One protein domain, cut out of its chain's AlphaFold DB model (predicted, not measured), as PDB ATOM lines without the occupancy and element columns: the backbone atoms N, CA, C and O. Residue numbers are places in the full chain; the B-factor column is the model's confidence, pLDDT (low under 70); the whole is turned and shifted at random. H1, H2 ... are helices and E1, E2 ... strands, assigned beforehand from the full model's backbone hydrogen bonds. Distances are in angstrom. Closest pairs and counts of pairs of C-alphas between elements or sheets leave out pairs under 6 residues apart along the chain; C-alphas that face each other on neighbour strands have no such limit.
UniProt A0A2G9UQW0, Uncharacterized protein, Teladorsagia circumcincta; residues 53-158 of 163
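AT A GLANCE: This is residues 53 to 158 of the 163 residues of an uncharacterized protein of Teladorsagia circumcincta (UniProt A0A2G9UQW0). Little here is regular structure: a tiny sheet of two parallel strands, E1 and E2, sits among loops near the middle, the long helix H1 runs to one end, where the short H2 and H3 cluster, and a looping stretch, residues 78 to 118, makes the other end, with residues 102 to 107 sticking out. The 106 printed residues, mostly helix in the 32 within named elements, run E1, E2, H1, H2, H3. The whole is only just compact, close to loose, with a radius of gyration of the C-alphas of 15.3 A, and spans 48 by 32 by 21 A.

IN THESE COORDINATES: Find C-alpha 59 at (193.243, 207.510, 197.302), where E1, residues 59 to 61, begins; E2 is residues 75 to 77. H1, residues 119 to 136, runs 25.5 A from (200.184, 218.266, 205.041). H2 is residues 139 to 142, H3 145 to 148.

HOW THE PARTS SIT: Look at N 60 and O 75, 3.0 A apart, between parallel E1 and E2. E1 and H1 are apart. H1, with residues 130 to 135 alone, touches H3, the closest C-alphas being Gly 134 and Ser 148, 3.8 A. H2 is close but not clearly touching H1. Each O i to N i+4 pair in H1 is within hydrogen-bond range; H2 and H3 are too short for one.

THE WHOLE: The printed part has no cut. The links E1 to E2 and E2 to H1 are long. Only residue 80 has pLDDT under 70.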
ATOM      1  N   HIS A  53     188.257 207.333 206.829       87.31
ATOM      2  CA  HIS A  53     187.813 208.733 206.751       87.31
ATOM      3  C   HIS A  53     187.949 209.276 205.323       87.31
ATOM      4  O   HIS A  53     188.765 208.787 204.542       87.31
ATOM      5  N   ARG A  54     187.126 210.265 204.945       86.31
ATOM      6  CA  ARG A  54     187.322 210.941 203.650       86.31
ATOM      7  C   ARG A  54     188.734 211.513 203.600       86.31
ATOM      8  O   ARG A  54     189.293 211.844 204.636       86.31
ATOM      9  N   ALA A  55     189.332 211.573 202.415       86.81
ATOM     10  CA  ALA A  55     190.735 211.959 202.245       86.81
ATOM     11  C   ALA A  55     191.766 211.066 202.979       86.81
ATOM     12  O   ALA A  55     192.955 211.294 202.806       86.81
ATOM     13  N   HIS A  56     191.349 210.045 203.741       85.31
ATOM     14  CA  HIS A  56     192.231 209.067 204.377       85.31
ATOM     15  C   HIS A  56     192.214 207.754 203.595       85.31
ATOM     16  O   HIS A  56     191.260 207.426 202.884       85.31
ATOM     17  N   GLY A  57     193.261 206.959 203.788       78.38
ATOM     18  CA  GLY A  57     193.457 205.712 203.065       78.38
ATOM     19  C   GLY A  57     194.217 205.938 201.763       78.38
ATOM     20  O   GLY A  57     195.060 206.821 201.663       78.38
ATOM     21  N   TRP A  58     193.957 205.083 200.777       71.81
ATOM     22  CA  TRP A  58     194.871 204.918 199.648       71.81
ATOM     23  C   TRP A  58     194.716 205.975 198.549       71.81
ATOM     24  O   TRP A  58     195.652 206.190 197.792       71.81
ATOM     25  N   VAL A  59     193.557 206.634 198.441       82.19
ATOM     26  CA  VAL A  59     193.243 207.510 197.302       82.19
ATOM     27  C   VAL A  59     192.507 208.769 197.757       82.19
ATOM     28  O   VAL A  59     191.492 208.672 198.448       82.19
ATOM     29  N   ARG A  60     192.968 209.944 197.312       89.44
ATOM     30  CA  ARG A  60     192.290 211.234 197.509       89.44
ATOM     31  C   ARG A  60     191.944 211.863 196.164       89.44
ATOM     32  O   ARG A  60     192.741 211.810 195.234       89.44
ATOM     33  N   ASP A  61     190.751 212.438 196.041       86.56
ATOM     34  CA  ASP A  61     190.379 213.187 194.836       86.56
ATOM     35  C   ASP A  61     191.187 214.491 194.770       86.56
ATOM     36  O   ASP A  61     191.214 215.234 195.750       86.56
ATOM     37  N   GLY A  62     191.869 214.763 193.658       87.81
ATOM     38  CA  GLY A  62     192.674 215.976 193.497       87.81
ATOM     39  C   GLY A  62     191.834 217.255 193.444       87.81
ATOM     40  O   GLY A  62     192.261 218.297 193.948       87.81
ATOM     41  N   PHE A  63     190.586 217.170 192.965       87.81
ATOM     42  CA  PHE A  63     189.691 218.322 192.823       87.81
ATOM     43  C   PHE A  63     189.463 219.062 194.148       87.81
ATOM     44  O   PHE A  63     189.448 220.292 194.183       87.81
ATOM     45  N   ILE A  64     189.328 218.324 195.254       90.12
ATOM     46  CA  ILE A  64     188.986 218.905 196.564       90.12
ATOM     47  C   ILE A  64     190.157 219.662 197.210       90.12
ATOM     48  O   ILE A  64     189.963 220.308 198.236       90.12
ATOM     49  N   THR A  65     191.358 219.583 196.626       92.44
ATOM     50  CA  THR A  65     192.537 220.347 197.057       92.44
ATOM     51  C   THR A  65     193.280 220.985 195.888       92.44
ATOM     52  O   THR A  65     194.508 221.110 195.917       92.44
ATOM     53  N   THR A  66     192.566 221.361 194.824       91.25
ATOM     54  CA  THR A  66     193.160 222.075 193.681       91.25
ATOM     55  C   THR A  66     194.377 221.334 193.085       91.25
ATOM     56  O   THR A  66     195.404 221.946 192.770       91.25
ATOM     57  N   ASP A  67     194.302 220.002 193.047       90.12
ATOM     58  CA  ASP A  67     195.354 219.050 192.659       90.12
ATOM     59  C   ASP A  67     196.675 219.163 193.432       90.12
ATOM     60  O   ASP A  67     197.716 218.660 193.006       90.12
ATOM     61  N   LYS A  68     196.655 219.812 194.598       93.38
ATOM     62  CA  LYS A  68     197.777 219.788 195.532       93.38
ATOM     63  C   LYS A  68     197.886 218.432 196.225       93.38
ATOM     64  O   LYS A  68     196.884 217.777 196.529       93.38
ATOM     65  N   TRP A  69     199.112 218.043 196.532       92.44
ATOM     66  CA  TRP A  69     199.435 216.773 197.168       92.44
ATOM     67  C   TRP A  69     200.606 216.906 198.138       92.44
ATOM     68  O   TRP A  69     201.347 217.886 198.104       92.44
ATOM     69  N   SER A  70     200.739 215.924 199.020       92.25
ATOM     70  CA  SER A  70     201.751 215.857 200.073       92.25
ATOM     71  C   SER A  70     202.283 214.432 200.220       92.25
ATOM     72  O   SER A  70     201.701 213.495 199.682       92.25
ATOM     73  N   ASP A  71     203.355 214.241 200.986       90.06
ATOM     74  CA  ASP A  71     204.019 212.930 201.106       90.06
ATOM     75  C   ASP A  71     203.181 211.850 201.816       90.06
ATOM     76  O   ASP A  71     203.534 210.673 201.785       90.06
ATOM     77  N   VAL A  72     202.068 212.228 202.456       88.62
ATOM     78  CA  VAL A  72     201.117 211.271 203.048       88.62
ATOM     79  C   VAL A  72     200.090 210.756 202.035       88.62
ATOM     80  O   VAL A  72     199.374 209.798 202.322       88.62
ATOM     81  N   ASP A  73     200.001 211.376 200.855       87.00
ATOM     82  CA  ASP A  73     199.123 210.923 199.783       87.00
ATOM     83  C   ASP A  73     199.744 209.725 199.063       87.00
ATOM     84  O   ASP A  73     200.861 209.794 198.554       87.00
ATOM     85  N   PHE A  74     198.999 208.624 198.969       82.75
ATOM     86  CA  PHE A  74     199.448 207.459 198.207       82.75
ATOM     87  C   PHE A  74     199.064 207.545 196.721       82.75
ATOM     88  O   PHE A  74     199.871 207.242 195.844       82.75
ATOM     89  N   MET A  75     197.827 207.945 196.424       83.12
ATOM     90  CA  MET A  75     197.314 208.075 195.061       83.12
ATOM     91  C   MET A  75     196.375 209.275 194.963       83.12
ATOM     92  O   MET A  75     195.500 209.476 195.809       83.12
ATOM     93  N   LEU A  76     196.512 210.029 193.875       81.31
ATOM     94  CA  LEU A  76     195.570 211.076 193.494       81.31
ATOM     95  C   LEU A  76     194.594 210.519 192.453       81.31
ATOM     96  O   LEU A  76     194.995 210.027 191.398       81.31
ATOM     97  N   HIS A  77     193.305 210.583 192.761       79.62
ATOM     98  CA  HIS A  77     192.225 210.328 191.814       79.62
ATOM     99  C   HIS A  77     191.903 211.611 191.042       79.62
ATOM    100  O   HIS A  77     191.959 212.699 191.609       79.62
ATOM    101  N   GLY A  78     191.527 211.484 189.767       71.00
ATOM    102  CA  GLY A  78     191.061 212.626 188.972       71.00
ATOM    103  C   GLY A  78     191.538 212.660 187.522       71.00
ATOM    104  O   GLY A  78     191.042 213.479 186.755       71.00
ATOM    105  N   TRP A  79     192.430 211.754 187.104       71.00
ATOM    106  CA  TRP A  79     192.936 211.703 185.728       71.00
ATOM    107  C   TRP A  79     191.876 211.175 184.746       71.00
ATOM    108  O   TRP A  79     191.839 209.990 184.417       71.00
ATOM    109  N   LYS A  80     190.974 212.051 184.294       66.62
ATOM    110  CA  LYS A  80     189.892 211.700 183.353       66.62
ATOM    111  C   LYS A  80     190.237 211.985 181.890       66.62
ATOM    112  O   LYS A  80     189.660 211.365 181.001       66.62
ATOM    113  N   ALA A  81     191.154 212.917 181.643       70.38
ATOM    114  CA  ALA A  81     191.579 213.317 180.306       70.38
ATOM    115  C   ALA A  81     192.762 212.472 179.811       70.38
ATOM    116  O   ALA A  81     193.554 211.976 180.606       70.38
ATOM    117  N   GLN A  82     192.924 212.325 178.496       78.31
ATOM    118  CA  GLN A  82     194.096 211.625 177.944       78.31
ATOM    119  C   GLN A  82     195.345 212.515 177.973       78.31
ATOM    120  O   GLN A  82     196.469 212.023 177.841       78.31
ATOM    121  N   LYS A  83     195.159 213.832 178.137       85.06
ATOM    122  CA  LYS A  83     196.233 214.820 178.186       85.06
ATOM    123  C   LYS A  83     196.098 215.736 179.399       85.06
ATOM    124  O   LYS A  83     195.030 216.278 179.672       85.06
ATOM    125  N   VAL A  84     197.207 215.948 180.097       86.94
ATOM    126  CA  VAL A  84     197.336 216.983 181.131       86.94
ATOM    127  C   VAL A  84     196.987 218.353 180.544       86.94
ATOM    128  O   VAL A  84     197.462 218.702 179.463       86.94
ATOM    129  N   GLY A  85     196.150 219.116 181.253       80.75
ATOM    130  CA  GLY A  85     195.703 220.451 180.844       80.75
ATOM    131  C   GLY A  85     194.619 220.474 179.760       80.75
ATOM    132  O   GLY A  85     194.172 221.552 179.365       80.75
ATOM    133  N   GLU A  86     194.168 219.316 179.271       85.44
ATOM    134  CA  GLU A  86     193.070 219.243 178.307       85.44
ATOM    135  C   GLU A  86     191.799 219.877 178.889       85.44
ATOM    136  O   GLU A  86     191.418 219.615 180.031       85.44
ATOM    137  N   ASN A  87     191.155 220.749 178.106       84.12
ATOM    138  CA  ASN A  87     189.979 221.531 178.509       84.12
ATOM    139  C   ASN A  87     190.179 222.402 179.766       84.12
ATOM    140  O   ASN A  87     189.208 222.748 180.435       84.12
ATOM    141  N   GLY A  88     191.426 222.765 180.091       81.88
ATOM    142  CA  GLY A  88     191.738 223.582 181.264       81.88
ATOM    143  C   GLY A  88     191.592 222.836 182.591       81.88
ATOM    144  O   GLY A  88     191.481 223.482 183.630       81.88
ATOM    145  N   TRP A  89     191.572 221.496 182.570       79.38
ATOM    146  CA  TRP A  89     191.603 220.707 183.796       79.38
ATOM    147  C   TRP A  89     192.912 220.964 184.553       79.38
ATOM    148  O   TRP A  89     194.005 220.880 183.985       79.38
ATOM    149  N   GLU A  90     192.774 221.303 185.830       84.94
ATOM    150  CA  GLU A  90     193.889 221.491 186.753       84.94
ATOM    151  C   GLU A  90     194.658 220.170 186.923       84.94
ATOM    152  O   GLU A  90     194.091 219.097 186.770       84.94
ATOM    153  N   SER A  91     195.971 220.217 187.153       88.12
ATOM    154  CA  SER A  91     196.769 218.992 187.263       88.12
ATOM    155  C   SER A  91     197.934 219.170 188.229       88.12
ATOM    156  O   SER A  91     198.512 220.260 188.301       88.12
ATOM    157  N   PRO A  92     198.359 218.104 188.935       90.25
ATOM    158  CA  PRO A  92     199.607 218.148 189.684       90.25
ATOM    159  C   PRO A  92     200.838 218.110 188.770       90.25
ATOM    160  O   PRO A  92     201.942 218.412 189.223       90.25
ATOM    161  N   PHE A  93     200.675 217.736 187.496       89.94
ATOM    162  CA  PHE A  93     201.769 217.467 186.568       89.94
ATOM    163  C   PHE A  93     201.858 218.513 185.461       89.94
ATOM    164  O   PHE A  93     200.864 219.118 185.070       89.94
ATOM    165  N   LYS A  94     203.067 218.717 184.929       89.69
ATOM    166  CA  LYS A  94     203.297 219.640 183.801       89.69
ATOM    167  C   LYS A  94     202.867 219.046 182.460       89.69
ATOM    168  O   LYS A  94     202.598 219.775 181.511       89.69
ATOM    169  N   LYS A  95     202.887 217.717 182.368       89.50
ATOM    170  CA  LYS A  95     202.630 216.932 181.159       89.50
ATOM    171  C   LYS A  95     202.233 215.511 181.539       89.50
ATOM    172  O   LYS A  95     202.348 215.117 182.698       89.50
ATOM    173  N   ASN A  96     201.806 214.737 180.545       88.06
ATOM    174  CA  ASN A  96     201.536 213.315 180.722       88.06
ATOM    175  C   ASN A  96     202.748 212.594 181.316       88.06
ATOM    176  O   ASN A  96     203.884 212.828 180.897       88.06
ATOM    177  N   LEU A  97     202.480 211.713 182.278       86.56
ATOM    178  CA  LEU A  97     203.499 210.857 182.867       86.56
ATOM    179  C   LEU A  97     204.000 209.872 181.809       86.56
ATOM    180  O   LEU A  97     203.200 209.277 181.088       86.56
ATOM    181  N   ASP A  98     205.317 209.703 181.738       87.19
ATOM    182  CA  ASP A  98     205.956 208.652 180.953       87.19
ATOM    183  C   ASP A  98     206.187 207.444 181.875       87.19
ATOM    184  O   ASP A  98     207.050 207.514 182.760       87.19
ATOM    185  N   PRO A  99     205.441 206.335 181.705       87.38
ATOM    186  CA  PRO A  99     205.573 205.172 182.576       87.38
ATOM    187  C   PRO A  99     206.975 204.558 182.568       87.38
ATOM    188  O   PRO A  99     207.351 203.911 183.542       87.38
ATOM    189  N   SER A 100     207.762 204.766 181.503       89.88
ATOM    190  CA  SER A 100     209.136 204.259 181.418       89.88
ATOM    191  C   SER A 100     210.096 204.959 182.388       89.88
ATOM    192  O   SER A 100     211.142 204.406 182.723       89.88
ATOM    193  N   LEU A 101     209.729 206.148 182.879       88.38
ATOM    194  CA  LEU A 101     210.508 206.919 183.848       88.38
ATOM    195  C   LEU A 101     210.103 206.632 185.300       88.38
ATOM    196  O   LEU A 101     210.761 207.116 186.226       88.38
ATOM    197  N   CYS A 102     209.026 205.870 185.529       83.69
ATOM    198  CA  CYS A 102     208.595 205.509 186.876       83.69
ATOM    199  C   CYS A 102     209.691 204.719 187.598       83.69
ATOM    200  O   CYS A 102     210.247 203.752 187.082       83.69
ATOM    201  N   GLY A 103     209.991 205.123 188.827       83.12
ATOM    202  CA  GLY A 103     211.089 204.555 189.592       83.12
ATOM    203  C   GLY A 103     211.167 205.134 191.001       83.12
ATOM    204  O   GLY A 103     210.302 205.919 191.404       83.12
ATOM    205  N   PRO A 104     212.195 204.755 191.772       81.94
ATOM    206  CA  PRO A 104     212.354 205.222 193.140       81.94
ATOM    207  C   PRO A 104     212.569 206.741 193.198       81.94
ATOM    208  O   PRO A 104     213.068 207.359 192.254       81.94
ATOM    209  N   HIS A 105     212.225 207.333 194.345       79.94
ATOM    210  CA  HIS A 105     212.403 208.762 194.637       79.94
ATOM    211  C   HIS A 105     211.671 209.711 193.676       79.94
ATOM    212  O   HIS A 105     212.137 210.823 193.446       79.94
ATOM    213  N   LEU A 106     210.546 209.273 193.099       77.69
ATOM    214  CA  LEU A 106     209.678 210.104 192.257       77.69
ATOM    215  C   LEU A 106     210.375 210.693 191.011       77.69
ATOM    216  O   LEU A 106     209.885 211.654 190.432       77.69
ATOM    217  N   LYS A 107     211.491 210.114 190.541       79.44
ATOM    218  CA  LYS A 107     212.254 210.641 189.386       79.44
ATOM    219  C   LYS A 107     211.438 210.741 188.089       79.44
ATOM    220  O   LYS A 107     211.742 211.581 187.249       79.44
ATOM    221  N   GLY A 108     210.425 209.889 187.930       84.00
ATOM    222  CA  GLY A 108     209.497 209.908 186.794       84.00
ATOM    223  C   GLY A 108     208.260 210.781 186.991       84.00
ATOM    224  O   GLY A 108     207.464 210.923 186.066       84.00
ATOM    225  N   TRP A 109     208.067 211.351 188.180       86.62
ATOM    226  CA  TRP A 109     206.988 212.297 188.417       86.62
ATOM    227  C   TRP A 109     207.483 213.705 188.071       86.62
ATOM    228  O   TRP A 109     208.252 214.306 188.808       86.62
ATOM    229  N   ASP A 110     207.041 214.258 186.943       88.69
ATOM    230  CA  ASP A 110     207.322 215.656 186.576       88.69
ATOM    231  C   ASP A 110     206.195 216.574 187.079       88.69
ATOM    232  O   ASP A 110     205.348 217.055 186.314       88.69
ATOM    233  N   TRP A 111     206.137 216.756 188.403       90.31
ATOM    234  CA  TRP A 111     205.114 217.584 189.043       90.31
ATOM    235  C   TRP A 111     205.420 219.082 188.955       90.31
ATOM    236  O   TRP A 111     206.558 219.532 188.769       90.31
ATOM    237  N   ILE A 112     204.373 219.888 189.101       92.81
ATOM    238  CA  ILE A 112     204.475 221.335 189.261       92.81
ATOM    239  C   ILE A 112     204.883 221.618 190.710       92.81
ATOM    240  O   ILE A 112     204.190 221.216 191.641       92.81
ATOM    241  N   LEU A 113     206.000 222.320 190.917       93.19
ATOM    242  CA  LEU A 113     206.613 222.496 192.243       93.19
ATOM    243  C   LEU A 113     205.648 223.044 193.306       93.19
ATOM    244  O   LEU A 113     205.665 222.569 194.432       93.19
ATOM    245  N   ASN A 114     204.773 223.990 192.957       94.56
ATOM    246  CA  ASN A 114     203.811 224.580 193.897       94.56
ATOM    247  C   ASN A 114     202.576 223.698 194.185       94.56
ATOM    248  O   ASN A 114     201.715 224.100 194.970       94.56
ATOM    249  N   LYS A 115     202.458 222.531 193.538       93.44
ATOM    250  CA  LYS A 115     201.416 221.532 193.809       93.44
ATOM    251  C   LYS A 115     201.836 220.533 194.879       93.44
ATOM    252  O   LYS A 115     200.964 219.976 195.533       93.44
ATOM    253  N   HIS A 116     203.136 220.340 195.090       94.38
ATOM    254  CA  HIS A 116     203.633 219.588 196.239       94.38
ATOM    255  C   HIS A 116     203.709 220.521 197.447       94.38
ATOM    256  O   HIS A 116     204.381 221.550 197.409       94.38
ATOM    257  N   VAL A 117     202.955 220.200 198.491       96.00
ATOM    258  CA  VAL A 117     202.788 221.052 199.669       96.00
ATOM    259  C   VAL A 117     202.843 220.235 200.949       96.00
ATOM    260  O   VAL A 117     202.664 219.018 200.959       96.00
ATOM    261  N   ASN A 118     203.040 220.929 202.066       96.31
ATOM    262  CA  ASN A 118     202.980 220.306 203.379       96.31
ATOM    263  C   ASN A 118     201.552 219.858 203.716       96.31
ATOM    264  O   ASN A 118     200.563 220.463 203.298       96.31
ATOM    265  N   VAL A 119     201.452 218.845 204.571       94.88
ATOM    266  CA  VAL A 119     200.184 218.266 205.041       94.88
ATOM    267  C   VAL A 119     199.232 219.314 205.637       94.88
ATOM    268  O   VAL A 119     198.019 219.225 205.450       94.88
ATOM    269  N   SER A 120     199.755 220.344 206.312       96.00
ATOM    270  CA  SER A 120     198.938 221.439 206.857       96.00
ATOM    271  C   SER A 120     198.189 222.213 205.768       96.00
ATOM    272  O   SER A 120     197.022 222.545 205.953       96.00
ATOM    273  N   ALA A 121     198.815 222.436 204.610       96.75
ATOM    274  CA  ALA A 121     198.174 223.099 203.479       96.75
ATOM    275  C   ALA A 121     197.048 222.233 202.890       96.75
ATOM    276  O   ALA A 121     195.981 222.749 202.564       96.75
ATOM    277  N   ILE A 122     197.245 220.910 202.821       95.62
ATOM    278  CA  ILE A 122     196.189 219.966 202.419       95.62
ATOM    279  C   ILE A 122     195.009 220.026 203.393       95.62
ATOM    280  O   ILE A 122     193.863 220.133 202.959       95.62
ATOM    281  N   LYS A 123     195.271 220.033 204.705       95.75
ATOM    282  CA  LYS A 123     194.233 220.180 205.735       95.75
ATOM    283  C   LYS A 123     193.420 221.469 205.557       95.75
ATOM    284  O   LYS A 123     192.193 221.431 205.622       95.75
ATOM    285  N   GLU A 124     194.083 222.595 205.301       97.12
ATOM    286  CA  GLU A 124     193.419 223.883 205.059       97.12
ATOM    287  C   GLU A 124     192.540 223.873 203.800       97.12
ATOM    288  O   GLU A 124     191.454 224.458 203.799       97.12
ATOM    289  N   GLU A 125     192.981 223.215 202.725       95.81
ATOM    290  CA  GLU A 125     192.175 223.056 201.508       95.81
ATOM    291  C   GLU A 125     190.947 222.181 201.760       95.81
ATOM    292  O   GLU A 125     189.842 222.572 201.383       95.81
ATOM    293  N   LEU A 126     191.109 221.061 202.471       95.38
ATOM    294  CA  LEU A 126     189.998 220.191 202.858       95.38
ATOM    295  C   LEU A 126     188.965 220.949 203.699       95.38
ATOM    296  O   LEU A 126     187.781 220.931 203.369       95.38
ATOM    297  N   ALA A 127     189.404 221.686 204.722       96.31
ATOM    298  CA  ALA A 127     188.515 222.497 205.557       96.31
ATOM    299  C   ALA A 127     187.769 223.568 204.741       96.31
ATOM    300  O   ALA A 127     186.573 223.810 204.932       96.31
ATOM    301  N   ARG A 128     188.460 224.205 203.790       96.38
ATOM    302  CA  ARG A 128     187.861 225.197 202.889       96.38
ATOM    303  C   ARG A 128     186.838 224.566 201.952       96.38
ATOM    304  O   ARG A 128     185.779 225.155 201.751       96.38
ATOM    305  N   PHE A 129     187.130 223.387 201.408       94.56
ATOM    306  CA  PHE A 129     186.222 222.653 200.534       94.56
ATOM    307  C   PHE A 129     184.977 222.163 201.281       94.56
ATOM    308  O   PHE A 129     183.868 222.290 200.764       94.56
ATOM    309  N   GLU A 130     185.130 221.659 202.509       94.94
ATOM    310  CA  GLU A 130     184.008 221.282 203.377       94.94
ATOM    311  C   GLU A 130     183.112 222.492 203.659       94.94
ATOM    312  O   GLU A 130     181.905 222.442 203.415       94.94
ATOM    313  N   LYS A 131     183.706 223.628 204.049       95.19
ATOM    314  CA  LYS A 131     182.969 224.883 204.250       95.19
ATOM    315  C   LYS A 131     182.277 225.354 202.971       95.19
ATOM    316  O   LYS A 131     181.135 225.804 203.021       95.19
ATOM    317  N   TYR A 132     182.951 225.287 201.825       94.19
ATOM    318  CA  TYR A 132     182.368 225.654 200.535       94.19
ATOM    319  C   TYR A 132     181.167 224.762 200.201       94.19
ATOM    320  O   TYR A 132     180.085 225.274 199.907       94.19
ATOM    321  N   SER A 133     181.325 223.445 200.310       91.25
ATOM    322  CA  SER A 133     180.280 222.464 200.003       91.25
ATOM    323  C   SER A 133     179.071 222.636 200.923       91.25
ATOM    324  O   SER A 133     177.938 222.710 200.449       91.25
ATOM    325  N   GLY A 134     179.313 222.834 202.222       92.19
ATOM    326  CA  GLY A 134     178.272 223.098 203.214       92.19
ATOM    327  C   GLY A 134     177.484 224.390 202.983       92.19
ATOM    328  O   GLY A 134     176.376 224.516 203.496       92.19
ATOM    329  N   ASN A 135     178.000 225.329 202.181       92.00
ATOM    330  CA  ASN A 135     177.324 226.587 201.854       92.00
ATOM    331  C   ASN A 135     176.702 226.616 200.452       92.00
ATOM    332  O   ASN A 135     175.714 227.319 200.247       92.00
ATOM    333  N   THR A 136     177.263 225.877 199.494       91.50
ATOM    334  CA  THR A 136     176.917 226.009 198.067       91.50
ATOM    335  C   THR A 136     176.117 224.848 197.501       91.50
ATOM    336  O   THR A 136     175.475 225.009 196.466       91.50
ATOM    337  N   TYR A 137     176.113 223.688 198.161       88.69
ATOM    338  CA  TYR A 137     175.325 222.551 197.692       88.69
ATOM    339  C   TYR A 137     173.820 222.827 197.839       88.69
ATOM    340  O   TYR A 137     173.392 223.693 198.613       88.69
ATOM    341  N   ALA A 138     173.011 222.059 197.101       85.94
ATOM    342  CA  ALA A 138     171.552 222.112 197.171       85.94
ATOM    343  C   ALA A 138     171.054 222.062 198.628       85.94
ATOM    344  O   ALA A 138     171.682 221.456 199.504       85.94
ATOM    345  N   LYS A 139     169.942 222.742 198.915       86.19
ATOM    346  CA  LYS A 139     169.454 222.946 200.290       86.19
ATOM    347  C   LYS A 139     169.192 221.615 201.002       86.19
ATOM    348  O   LYS A 139     169.495 221.483 202.182       86.19
ATOM    349  N   GLU A 140     168.684 220.645 200.263       83.62
ATOM    350  CA  GLU A 140     168.385 219.272 200.659       83.62
ATOM    351  C   GLU A 140     169.663 218.560 201.112       83.62
ATOM    352  O   GLU A 140     169.699 217.941 202.172       83.62
ATOM    353  N   ALA A 141     170.752 218.728 200.359       81.56
ATOM    354  CA  ALA A 141     172.047 218.149 200.685       81.56
ATOM    355  C   ALA A 141     172.666 218.775 201.943       81.56
ATOM    356  O   ALA A 141     173.308 218.093 202.738       81.56
ATOM    357  N   ARG A 142     172.454 220.076 202.165       85.44
ATOM    358  CA  ARG A 142     173.008 220.791 203.327       85.44
ATOM    359  C   ARG A 142     172.359 220.404 204.660       85.44
ATOM    360  O   ARG A 142     172.917 220.702 205.713       85.44
ATOM    361  N   GLN A 143     171.227 219.701 204.643       85.81
ATOM    362  CA  GLN A 143     170.640 219.118 205.858       85.81
ATOM    363  C   GLN A 143     171.441 217.913 206.382       85.81
ATOM    364  O   GLN A 143     171.243 217.476 207.512       85.81
ATOM    365  N   LEU A 144     172.362 217.381 205.577       86.44
ATOM    366  CA  LEU A 144     173.174 216.221 205.913       86.44
ATOM    367  C   LEU A 144     174.444 216.685 206.615       86.44
ATOM    368  O   LEU A 144     175.289 217.343 206.009       86.44
ATOM    369  N   THR A 145     174.611 216.294 207.877       87.56
ATOM    370  CA  THR A 145     175.737 216.735 208.717       87.56
ATOM    371  C   THR A 145     177.096 216.444 208.089       87.56
ATOM    372  O   THR A 145     177.988 217.276 208.147       87.56
ATOM    373  N   TYR A 146     177.251 215.313 207.399       85.19
ATOM    374  CA  TYR A 146     178.503 214.973 206.720       85.19
ATOM    375  C   TYR A 146     178.792 215.828 205.468       85.19
ATOM    376  O   TYR A 146     179.855 215.676 204.868       85.19
ATOM    377  N   LEU A 147     177.865 216.663 205.003       87.00
ATOM    378  CA  LEU A 147     178.123 217.650 203.947       87.00
ATOM    379  C   LEU A 147     178.212 219.070 204.497       87.00
ATOM    380  O   LEU A 147     178.967 219.869 203.953       87.00
ATOM    381  N   SER A 148     177.441 219.392 205.536       89.56
ATOM    382  CA  SER A 148     177.363 220.749 206.081       89.56
ATOM    383  C   SER A 148     178.326 221.041 207.223       89.56
ATOM    384  O   SER A 148     178.578 222.214 207.493       89.56
ATOM    385  N   LEU A 149     178.878 220.016 207.871       90.94
ATOM    386  CA  LEU A 149     179.815 220.152 208.983       90.94
ATOM    387  C   LEU A 149     181.185 219.542 208.644       90.94
ATOM    388  O   LEU A 149     181.264 218.667 207.772       90.94
ATOM    389  N   PRO A 150     182.256 219.990 209.328       91.62
ATOM    390  CA  PRO A 150     183.587 219.412 209.169       91.62
ATOM    391  C   PRO A 150     183.603 217.896 209.422       91.62
ATOM    392  O   PRO A 150     182.950 217.407 210.343       91.62
ATOM    393  N   ASP A 151     184.363 217.153 208.614       90.25
ATOM    394  CA  ASP A 151     184.645 215.719 208.820       90.25
ATOM    395  C   ASP A 151     186.147 215.491 208.957       90.25
ATOM    396  O   ASP A 151     186.588 214.851 209.906       90.25
ATOM    397  N   VAL A 152     186.945 216.045 208.040       92.69
ATOM    398  CA  VAL A 152     188.403 215.855 208.051       92.69
ATOM    399  C   VAL A 152     189.211 217.140 208.066       92.69
ATOM    400  O   VAL A 152     190.384 217.097 208.436       92.69
ATOM    401  N   GLY A 153     188.605 218.292 207.767       93.00
ATOM    402  CA  GLY A 153     189.281 219.589 207.824       93.00
ATOM    403  C   GLY A 153     189.872 219.934 209.198       93.00
ATOM    404  O   GLY A 153     190.822 220.709 209.287       93.00
ATOM    405  N   GLU A 154     189.376 219.324 210.277       93.38
ATOM    406  CA  GLU A 154     189.839 219.583 211.648       93.38
ATOM    407  C   GLU A 154     190.921 218.607 212.135       93.38
ATOM    408  O   GLU A 154     191.748 218.985 212.968       93.38
ATOM    409  N   CYS A 155     190.995 217.393 211.577       92.62
ATOM    410  CA  CYS A 155     191.835 216.303 212.098       92.62
ATOM    411  C   CYS A 155     192.805 215.671 211.086       92.62
ATOM    412  O   CYS A 155     193.638 214.859 211.489       92.62
ATOM    413  N   TYR A 156     192.743 216.025 209.796       92.62
ATOM    414  CA  TYR A 156     193.641 215.462 208.780       92.62
ATOM    415  C   TYR A 156     195.126 215.691 209.147       92.62
ATOM    416  O   TYR A 156     195.464 216.799 209.581       92.62
ATOM    417  N   PRO A 157     196.021 214.692 208.980       91.25
ATOM    418  CA  PRO A 157     195.828 213.386 208.327       91.25
ATOM    419  C   PRO A 157     195.517 212.222 209.285       91.25
ATOM    420  O   PRO A 157     195.543 211.069 208.862       91.25
ATOM    421  N   ASN A 158     195.248 212.510 210.560       90.12
ATOM    422  CA  ASN A 158     195.187 211.515 211.637       90.12
ATOM    423  C   ASN A 158     193.764 211.382 212.208       90.12
ATOM    424  O   ASN A 158     193.558 211.222 213.415       90.12
TER     425      ASN A 158